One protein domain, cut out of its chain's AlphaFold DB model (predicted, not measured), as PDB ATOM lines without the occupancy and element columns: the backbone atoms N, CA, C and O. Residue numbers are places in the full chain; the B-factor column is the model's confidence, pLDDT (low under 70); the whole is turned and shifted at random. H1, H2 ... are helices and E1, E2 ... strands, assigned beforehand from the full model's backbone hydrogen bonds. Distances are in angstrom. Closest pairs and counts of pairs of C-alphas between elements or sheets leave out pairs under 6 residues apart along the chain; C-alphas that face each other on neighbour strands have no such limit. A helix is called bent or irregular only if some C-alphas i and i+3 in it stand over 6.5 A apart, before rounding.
ATOM      1  N   VAL A  17      -7.885  27.900 -29.101       45.78
ATOM      2  CA  VAL A  17      -8.776  27.293 -30.108       45.78
ATOM      3  C   VAL A  17      -9.829  26.368 -29.468       45.78
ATOM      4  O   VAL A  17     -10.793  25.988 -30.125       45.78
ATOM      5  N   GLY A  18      -9.699  26.042 -28.175       44.50
ATOM      6  CA  GLY A  18     -10.545  25.049 -27.497       44.50
ATOM      7  C   GLY A  18     -11.990  25.473 -27.187       44.50
ATOM      8  O   GLY A  18     -12.838  24.601 -27.029       44.50
ATOM      9  N   GLY A  19     -12.301  26.774 -27.119       49.62
ATOM     10  CA  GLY A  19     -13.638  27.244 -26.711       49.62
ATOM     11  C   GLY A  19     -14.711  27.134 -27.800       49.62
ATOM     12  O   GLY A  19     -15.857  26.798 -27.522       49.62
ATOM     13  N   TYR A  20     -14.336  27.338 -29.065       56.06
ATOM     14  CA  TYR A  20     -15.309  27.506 -30.151       56.06
ATOM     15  C   TYR A  20     -16.135  26.251 -30.454       56.06
ATOM     16  O   TYR A  20     -17.306  26.360 -30.803       56.06
ATOM     17  N   ALA A  21     -15.545  25.062 -30.315       58.91
ATOM     18  CA  ALA A  21     -16.249  23.814 -30.603       58.91
ATOM     19  C   ALA A  21     -17.284  23.475 -29.523       58.91
ATOM     20  O   ALA A  21     -18.343  22.942 -29.843       58.91
ATOM     21  N   ALA A  22     -17.000  23.805 -28.259       62.16
ATOM     22  CA  ALA A  22     -17.933  23.573 -27.166       62.16
ATOM     23  C   ALA A  22     -19.180  24.450 -27.322       62.16
ATOM     24  O   ALA A  22     -20.285  23.921 -27.273       62.16
ATOM     25  N   ASP A  23     -19.021  25.747 -27.604       65.38
ATOM     26  CA  ASP A  23     -20.155  26.649 -27.846       65.38
ATOM     27  C   ASP A  23     -20.994  26.214 -29.055       65.38
ATOM     28  O   ASP A  23     -22.223  26.162 -28.972       65.38
ATOM     29  N   ASP A  24     -20.341  25.817 -30.151       66.81
ATOM     30  CA  ASP A  24     -21.013  25.389 -31.383       66.81
ATOM     31  C   ASP A  24     -21.835  24.099 -31.207       66.81
ATOM     32  O   ASP A  24     -22.845  23.901 -31.887       66.81
ATOM     33  N   VAL A  25     -21.415  23.225 -30.289       72.50
ATOM     34  CA  VAL A  25     -22.030  21.911 -30.048       72.50
ATOM     35  C   VAL A  25     -22.932  21.908 -28.805       72.50
ATOM     36  O   VAL A  25     -23.837  21.079 -28.715       72.50
ATOM     37  N   SER A  26     -22.760  22.864 -27.884       72.62
ATOM     38  CA  SER A  26     -23.457  22.956 -26.588       72.62
ATOM     39  C   SER A  26     -24.974  22.854 -26.718       72.62
ATOM     40  O   SER A  26     -25.620  22.086 -26.025       72.62
ATOM     41  N   SER A  27     -25.554  23.557 -27.684       80.31
ATOM     42  CA  SER A  27     -26.998  23.540 -27.943       80.31
ATOM     43  C   SER A  27     -27.568  22.192 -28.407       80.31
ATOM     44  O   SER A  27     -28.782  22.019 -28.400       80.31
ATOM     45  N   CYS A  28     -26.716  21.257 -28.832       85.38
ATOM     46  CA  CYS A  28     -27.104  19.896 -29.188       85.38
ATOM     47  C   CYS A  28     -26.858  18.910 -28.035       85.38
ATOM     48  O   CYS A  28     -27.206  17.739 -28.166       85.38
ATOM     49  N   SER A  29     -26.270  19.338 -26.910       82.12
ATOM     50  CA  SER A  29     -25.829  18.435 -25.838       82.12
ATOM     51  C   SER A  29     -26.961  17.625 -25.207       82.12
ATOM     52  O   SER A  29     -26.705  16.549 -24.682       82.12
ATOM     53  N   SER A  30     -28.209  18.094 -25.301       83.81
ATOM     54  CA  SER A  30     -29.403  17.372 -24.841       83.81
ATOM     55  C   SER A  30     -29.641  16.044 -25.563       83.81
ATOM     56  O   SER A  30     -30.416  15.225 -25.085       83.81
ATOM     57  N   PHE A  31     -29.016  15.838 -26.725       84.56
ATOM     58  CA  PHE A  31     -29.103  14.595 -27.493       84.56
ATOM     59  C   PHE A  31     -27.943  13.635 -27.219       84.56
ATOM     60  O   PHE A  31     -27.900  12.562 -27.819       84.56
ATOM     61  N   ILE A  32     -26.984  14.014 -26.367       82.75
ATOM     62  CA  ILE A  32     -25.896  13.120 -25.974       82.75
ATOM     63  C   ILE A  32     -26.491  12.048 -25.051       82.75
ATOM     64  O   ILE A  32     -27.081  12.404 -24.032       82.75
ATOM     65  N   PRO A  33     -26.349  10.753 -25.381       78.81
ATOM     66  CA  PRO A  33     -26.775   9.670 -24.508       78.81
ATOM     67  C   PRO A  33     -26.127   9.785 -23.123       78.81
ATOM     68  O   PRO A  33     -24.917  10.016 -23.025       78.81
ATOM     69  N   ASP A  34     -26.920   9.585 -22.068       70.31
ATOM     70  CA  ASP A  34     -26.435   9.608 -20.687       70.31
ATOM     71  C   ASP A  34     -25.240   8.653 -20.490       70.31
ATOM     72  O   ASP A  34     -25.183   7.563 -21.063       70.31
ATOM     73  N   ASN A  35     -24.284   9.060 -19.647       68.25
ATOM     74  CA  ASN A  35     -23.096   8.284 -19.252       68.25
ATOM     75  C   ASN A  35     -22.094   7.910 -20.363       68.25
ATOM     76  O   ASN A  35     -21.254   7.028 -20.155       68.25
ATOM     77  N   HIS A  36     -22.090   8.600 -21.506       72.75
ATOM     78  CA  HIS A  36     -21.062   8.383 -22.527       72.75
ATOM     79  C   HIS A  36     -20.260   9.628 -22.904       72.75
ATOM     80  O   HIS A  36     -20.771  10.733 -23.069       72.75
ATOM     81  N   HIS A  37     -18.950   9.416 -23.058       81.50
ATOM     82  CA  HIS A  37     -17.998  10.442 -23.451       81.50
ATOM     83  C   HIS A  37     -17.603  10.240 -24.909       81.50
ATOM     84  O   HIS A  37     -16.845   9.328 -25.241       81.50
ATOM     85  N   TYR A  38     -18.081  11.133 -25.767       83.81
ATOM     86  CA  TYR A  38     -17.733  11.151 -27.180       83.81
ATOM     87  C   TYR A  38     -16.668  12.206 -27.465       83.81
ATOM     88  O   TYR A  38     -16.655  13.285 -26.870       83.81
ATOM     89  N   GLN A  39     -15.787  11.901 -28.409       85.81
ATOM     90  CA  GLN A  39     -14.885  12.860 -29.016       85.81
ATOM     91  C   GLN A  39     -15.468  13.308 -30.353       85.81
ATOM     92  O   GLN A  39     -15.851  12.490 -31.185       85.81
ATOM     93  N   ILE A  40     -15.527  14.619 -30.566       85.25
ATOM     94  CA  ILE A  40     -16.111  15.221 -31.764       85.25
ATOM     95  C   ILE A  40     -15.028  16.000 -32.490       85.25
ATOM     96  O   ILE A  40     -14.287  16.766 -31.874       85.25
ATOM     97  N   VAL A  41     -14.961  15.836 -33.807       83.81
ATOM     98  CA  VAL A  41     -14.018  16.554 -34.661       83.81
ATOM     99  C   VAL A  41     -14.781  17.546 -35.529       83.81
ATOM    100  O   VAL A  41     -15.554  17.172 -36.416       83.81
ATOM    101  N   VAL A  42     -14.530  18.830 -35.281       83.25
ATOM    102  CA  VAL A  42     -15.024  19.952 -36.084       83.25
ATOM    103  C   VAL A  42     -13.824  20.646 -36.709       83.25
ATOM    104  O   VAL A  42     -12.887  21.028 -36.010       83.25
ATOM    105  N   LYS A  43     -13.846  20.809 -38.031       83.50
ATOM    106  CA  LYS A  43     -12.825  21.548 -38.769       83.50
ATOM    107  C   LYS A  43     -13.304  22.966 -39.036       83.50
ATOM    108  O   LYS A  43     -14.462  23.184 -39.391       83.50
ATOM    109  N   TYR A  44     -12.391  23.913 -38.886       82.12
ATOM    110  CA  TYR A  44     -12.612  25.317 -39.185       82.12
ATOM    111  C   TYR A  44     -11.696  25.700 -40.342       82.12
ATOM    112  O   TYR A  44     -10.478  25.669 -40.195       82.12
ATOM    113  N   ASP A  45     -12.286  26.034 -41.483       82.06
ATOM    114  CA  ASP A  45     -11.572  26.447 -42.690       82.06
ATOM    115  C   ASP A  45     -11.861  27.927 -42.980       82.06
ATOM    116  O   ASP A  45     -12.904  28.453 -42.596       82.06
ATOM    117  N   PHE A  46     -10.948  28.619 -43.662       80.88
ATOM    118  CA  PHE A  46     -11.174  29.985 -44.142       80.88
ATOM    119  C   PHE A  46     -11.194  29.974 -45.664       80.88
ATOM    120  O   PHE A  46     -10.168  29.767 -46.306       80.88
ATOM    121  N   VAL A  47     -12.372  30.185 -46.244       81.19
ATOM    122  CA  VAL A  47     -12.588  30.138 -47.692       81.19
ATOM    123  C   VAL A  47     -13.055  31.521 -48.136       81.19
ATOM    124  O   VAL A  47     -14.067  32.022 -47.650       81.19
ATOM    125  N   HIS A  48     -12.287  32.177 -49.010       83.44
ATOM    126  CA  HIS A  48     -12.538  33.559 -49.461       83.44
ATOM    127  C   HIS A  48     -12.728  34.569 -48.309       83.44
ATOM    128  O   HIS A  48     -13.625  35.408 -48.340       83.44
ATOM    129  N   GLY A  49     -11.924  34.455 -47.247       81.00
ATOM    130  CA  GLY A  49     -12.011  35.335 -46.073       81.00
ATOM    131  C   GLY A  49     -13.203  35.065 -45.143       81.00
ATOM    132  O   GLY A  49     -13.333  35.733 -44.122       81.00
ATOM    133  N   LYS A  50     -14.055  34.072 -45.441       79.12
ATOM    134  CA  LYS A  50     -15.150  33.636 -44.563       79.12
ATOM    135  C   LYS A  50     -14.752  32.383 -43.785       79.12
ATOM    136  O   LYS A  50     -14.246  31.422 -44.364       79.12
ATOM    137  N   LYS A  51     -15.012  32.380 -42.474       80.25
ATOM    138  CA  LYS A  51     -14.835  31.203 -41.610       80.25
ATOM    139  C   LYS A  51     -15.948  30.196 -41.902       80.25
ATOM    140  O   LYS A  51     -17.115  30.479 -41.656       80.25
ATOM    141  N   MET A  52     -15.577  29.027 -42.399       80.88
ATOM    142  CA  MET A  52     -16.445  27.873 -42.594       80.88
ATOM    143  C   MET A  52     -16.213  26.852 -41.483       80.88
ATOM    144  O   MET A  52     -15.079  26.620 -41.064       80.88
ATOM    145  N   LYS A  53     -17.292  26.235 -41.004       84.69
ATOM    146  CA  LYS A  53     -17.255  25.169 -39.998       84.69
ATOM    147  C   LYS A  53     -17.736  23.888 -40.657       84.69
ATOM    148  O   LYS A  53     -18.711  23.918 -41.396       84.69
ATOM    149  N   ARG A  54     -17.067  22.768 -40.404       83.69
ATOM    150  CA  ARG A  54     -17.458  21.470 -40.952       83.69
ATOM    151  C   ARG A  54     -17.348  20.392 -39.891       83.69
ATOM    152  O   ARG A  54     -16.282  20.182 -39.319       83.69
ATOM    153  N   PHE A  55     -18.434  19.657 -39.696       85.81
ATOM    154  CA  PHE A  55     -18.405  18.407 -38.949       85.81
ATOM    155  C   PHE A  55     -17.619  17.349 -39.735       85.81
ATOM    156  O   PHE A  55     -17.912  17.102 -40.908       85.81
ATOM    157  N   VAL A  56     -16.616  16.744 -39.100       86.44
ATOM    158  CA  VAL A  56     -15.762  15.717 -39.717       86.44
ATOM    159  C   VAL A  56     -16.143  14.329 -39.224       86.44
ATOM    160  O   VAL A  56     -16.264  13.411 -40.029       86.44
ATOM    161  N   GLY A  57     -16.356  14.176 -37.920       87.38
ATOM    162  CA  GLY A  57     -16.667  12.877 -37.345       87.38
ATOM    163  C   GLY A  57     -16.847  12.916 -35.839       87.38
ATOM    164  O   GLY A  57     -16.627  13.936 -35.182       87.38
ATOM    165  N   ILE A  58     -17.261  11.771 -35.316       88.69
ATOM    166  CA  ILE A  58     -17.481  11.517 -33.899       88.69
ATOM    167  C   ILE A  58     -16.989  10.106 -33.587       88.69
ATOM    168  O   ILE A  58     -17.168   9.191 -34.389       88.69
ATOM    169  N   SER A  59     -16.353   9.943 -32.438       89.12
ATOM    170  CA  SER A  59     -15.836   8.668 -31.957       89.12
ATOM    171  C   SER A  59     -16.086   8.521 -30.463       89.12
ATOM    172  O   SER A  59     -16.307   9.504 -29.753       89.12
ATOM    173  N   ASP A  60     -16.038   7.292 -29.967       86.50
ATOM    174  CA  ASP A  60     -15.949   7.049 -28.530       86.50
ATOM    175  C   ASP A  60     -14.579   7.523 -28.014       86.50
ATOM    176  O   ASP A  60     -13.553   7.319 -28.671       86.50
ATOM    177  N   LYS A  61     -14.555   8.183 -26.851       84.31
ATOM    178  CA  LYS A  61     -13.322   8.735 -26.270       84.31
ATOM    179  C   LYS A  61     -12.304   7.649 -25.895       84.31
ATOM    180  O   LYS A  61     -11.106   7.917 -25.919       84.31
ATOM    181  N   ASN A  62     -12.765   6.456 -25.528       85.31
ATOM    182  CA  ASN A  62     -11.925   5.372 -25.029       85.31
ATOM    183  C   ASN A  62     -11.498   4.419 -26.147       85.31
ATOM    184  O   ASN A  62     -10.356   3.969 -26.165       85.31
ATOM    185  N   THR A  63     -12.399   4.106 -27.080       83.56
ATOM    186  CA  THR A  63     -12.145   3.102 -28.129       83.56
ATOM    187  C   THR A  63     -11.831   3.706 -29.494       83.56
ATOM    188  O   THR A  63     -11.489   2.968 -30.415       83.56
ATOM    189  N   SER A  64     -11.924   5.034 -29.659       81.25
ATOM    190  CA  SER A  64     -11.731   5.750 -30.939       81.25
ATOM    191  C   SER A  64     -12.663   5.300 -32.081       81.25
ATOM    192  O   SER A  64     -12.545   5.781 -33.205       81.25
ATOM    193  N   GLN A  65     -13.620   4.413 -31.797       86.44
ATOM    194  CA  GLN A  65     -14.625   3.882 -32.716       86.44
ATOM    195  C   GLN A  65     -15.944   3.718 -31.966       86.44
ATOM    196  O   GLN A  65     -15.944   3.329 -30.799       86.44
ATOM    197  N   LEU A  66     -17.054   4.005 -32.640       86.94
ATOM    198  CA  LEU A  66     -18.387   3.771 -32.095       86.94
ATOM    199  C   LEU A  66     -18.776   2.303 -32.275       86.94
ATOM    200  O   LEU A  66     -18.527   1.708 -33.323       86.94
ATOM    201  N   SER A  67     -19.425   1.722 -31.271       89.06
ATOM    202  CA  SER A  67     -20.176   0.484 -31.472       89.06
ATOM    203  C   SER A  67     -21.434   0.757 -32.307       89.06
ATOM    204  O   SER A  67     -21.928   1.884 -32.352       89.06
ATOM    205  N   LYS A  68     -22.012  -0.282 -32.922       88.44
ATOM    206  CA  LYS A  68     -23.258  -0.147 -33.702       88.44
ATOM    207  C   LYS A  68     -24.400   0.466 -32.884       88.44
ATOM    208  O   LYS A  68     -25.122   1.328 -33.369       88.44
ATOM    209  N   GLU A  69     -24.531   0.068 -31.621       87.38
ATOM    210  CA  GLU A  69     -25.546   0.625 -30.720       87.38
ATOM    211  C   GLU A  69     -25.294   2.105 -30.407       87.38
ATOM    212  O   GLU A  69     -26.235   2.889 -30.283       87.38
ATOM    213  N   GLN A  70     -24.026   2.503 -30.275       87.25
ATOM    214  CA  GLN A  70     -23.662   3.899 -30.063       87.25
ATOM    215  C   GLN A  70     -23.939   4.739 -31.314       87.25
ATOM    216  O   GLN A  70     -24.425   5.857 -31.169       87.25
ATOM    217  N   GLU A  71     -23.690   4.218 -32.520       88.38
ATOM    218  CA  GLU A  71     -24.005   4.908 -33.781       88.38
ATOM    219  C   GLU A  71     -25.497   5.242 -33.903       88.38
ATOM    220  O   GLU A  71     -25.854   6.355 -34.295       88.38
ATOM    221  N   GLU A  72     -26.377   4.314 -33.523       88.81
ATOM    222  CA  GLU A  72     -27.823   4.553 -33.554       88.81
ATOM    223  C   GLU A  72     -28.257   5.575 -32.502       88.81
ATOM    224  O   GLU A  72     -28.994   6.515 -32.812       88.81
ATOM    225  N   LYS A  73     -27.759   5.440 -31.269       88.62
ATOM    226  CA  LYS A  73     -28.111   6.334 -30.156       88.62
ATOM    227  C   LYS A  73     -27.589   7.757 -30.346       88.62
ATOM    228  O   LYS A  73     -28.252   8.703 -29.936       88.62
ATOM    229  N   ILE A  74     -26.426   7.926 -30.977       89.69
ATOM    230  CA  ILE A  74     -25.795   9.237 -31.185       89.69
ATOM    231  C   ILE A  74     -26.312   9.958 -32.437       89.69
ATOM    232  O   ILE A  74     -26.021  11.137 -32.647       89.69
ATOM    233  N   LYS A  75     -27.097   9.280 -33.282       90.19
ATOM    234  CA  LYS A  75     -27.615   9.833 -34.537       90.19
ATOM    235  C   LYS A  75     -28.363  11.169 -34.369       90.19
ATOM    236  O   LYS A  75     -28.024  12.098 -35.105       90.19
ATOM    237  N   PRO A  76     -29.281  11.347 -33.394       90.19
ATOM    238  CA  PRO A  76     -29.970  12.628 -33.197       90.19
ATOM    239  C   PRO A  76     -29.005  13.780 -32.887       90.19
ATOM    240  O   PRO A  76     -29.177  14.901 -33.370       90.19
ATOM    241  N   PHE A  77     -27.946  13.494 -32.129       89.19
ATOM    242  CA  PHE A  77     -26.903  14.460 -31.809       89.19
ATOM    243  C   PHE A  77     -26.081  14.852 -33.041       89.19
ATOM    244  O   PHE A  77     -25.884  16.039 -33.305       89.19
ATOM    245  N   VAL A  78     -25.653  13.868 -33.838       88.94
ATOM    246  CA  VAL A  78     -24.909  14.105 -35.086       88.94
ATOM    247  C   VAL A  78     -25.733  14.922 -36.078       88.94
ATOM    248  O   VAL A  78     -25.205  15.842 -36.706       88.94
ATOM    249  N   ASP A  79     -27.024  14.624 -36.209       90.56
ATOM    250  CA  ASP A  79     -27.918  15.347 -37.112       90.56
ATOM    251  C   ASP A  79     -28.132  16.799 -36.654       90.56
ATOM    252  O   ASP A  79     -28.098  17.715 -37.481       90.56
ATOM    253  N   CYS A  80     -28.250  17.038 -35.342       88.81
ATOM    254  CA  CYS A  80     -28.286  18.390 -34.779       88.81
ATOM    255  C   CYS A  80     -27.020  19.188 -35.134       88.81
ATOM    256  O   CYS A  80     -27.115  20.302 -35.658       88.81
ATOM    257  N   ILE A  81     -25.833  18.599 -34.938       87.25
ATOM    258  CA  ILE A  81     -24.551  19.243 -35.262       87.25
ATOM    259  C   ILE A  81     -24.460  19.565 -36.757       87.25
ATOM    260  O   ILE A  81     -24.138  20.693 -37.134       87.25
ATOM    261  N   LYS A  82     -24.761  18.591 -37.624       85.88
ATOM    262  CA  LYS A  82     -24.701  18.773 -39.082       85.88
ATOM    263  C   LYS A  82     -25.625  19.887 -39.561       85.88
ATOM    264  O   LYS A  82     -25.243  20.622 -40.462       85.88
ATOM    265  N   ASN A  83     -26.811  20.030 -38.972       86.25
ATOM    266  CA  ASN A  83     -27.733  21.101 -39.339       86.25
ATOM    267  C   ASN A  83     -27.249  22.486 -38.898       86.25
ATOM    268  O   ASN A  83     -27.480  23.447 -39.621       86.25
ATOM    269  N   LYS A  84     -26.541  22.596 -37.767       80.50
ATOM    270  CA  LYS A  84     -25.948  23.868 -37.323       80.50
ATOM    271  C   LYS A  84     -24.707  24.296 -38.103       80.50
ATOM    272  O   LYS A  84     -24.366  25.472 -38.095       80.50
TER     273      LYS A  84
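This is residues 17 to 84 of the 86 residues of an uncharacterized protein of Citrobacter freundii (UniProt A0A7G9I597). A long antiparallel hairpin of two strands, E1 and E2, makes the length of the domain; the kinked helix H2 runs back alongside E2 over one face, and the short helix H1 is over the same face on E1's side. The tip of the hairpin, residues 46 to 51, of which 46 and 47 belong to E1 and 50 and 51 to E2, stands free and sticks out at one end. The printed part has 68 residues with two named helices and two named strands, in the order H1, E1, E2, H2, and the class is mixed, helices and strands. It is only just compact, close to loose, with a radius of gyration of the C-alphas of 12.7 A and spans of 40 by 22 by 19 A.

H1 is residues 19 to 26, beginning at C-alpha 19 (-13.638, 27.244, -26.711). E1 is residues 38 to 47, 28.4 A long, and E2 is residues 50 to 60, 31.1 A. H2, residues 68 to 84, is 24.4 A long and ends at C-alpha 84 (-25.948, 23.868, -37.323). H2 is irregular, with C-alphas 73 and 76 7.2 A apart, and has a kink of 49 degrees near residue 76.

E1 and E2 form a hairpin, antiparallel at 160 degrees; N 39 and O 59, 2.8 A, and N 52 and O 45, 2.7 A, are within hydrogen-bond range. The closest C-alphas of E2 and H2 are those of Phe 55 and Lys 82, 6.3 A apart. E1 and H2 are near each other, with 5 pairs of C-alphas within 10 A. The closest C-alphas of H1 and E1 are those of Ala 21 and Val 42, 6.8 A. H1 and H2 are close but not clearly touching, Val 25 and Ile 81 having the closest C-alphas at 6.4 A; their lines are only just about perpendicular, at 70.2 degrees. H1 and E2 are apart. Each O i to N i+4 pair of H1 is within hydrogen-bond range, against 11 of 13 in H2.

The C-alphas of Asn 35 and His 48, the two farthest apart, are 40.8 A from each other. The printed part has no cut. The link from H1 to E1 is long, E1 to E2 tight, E2 to H2 short. The mean pLDDT of the printed part is 80.7; residues 17 to 24 and residue 35 are under 70.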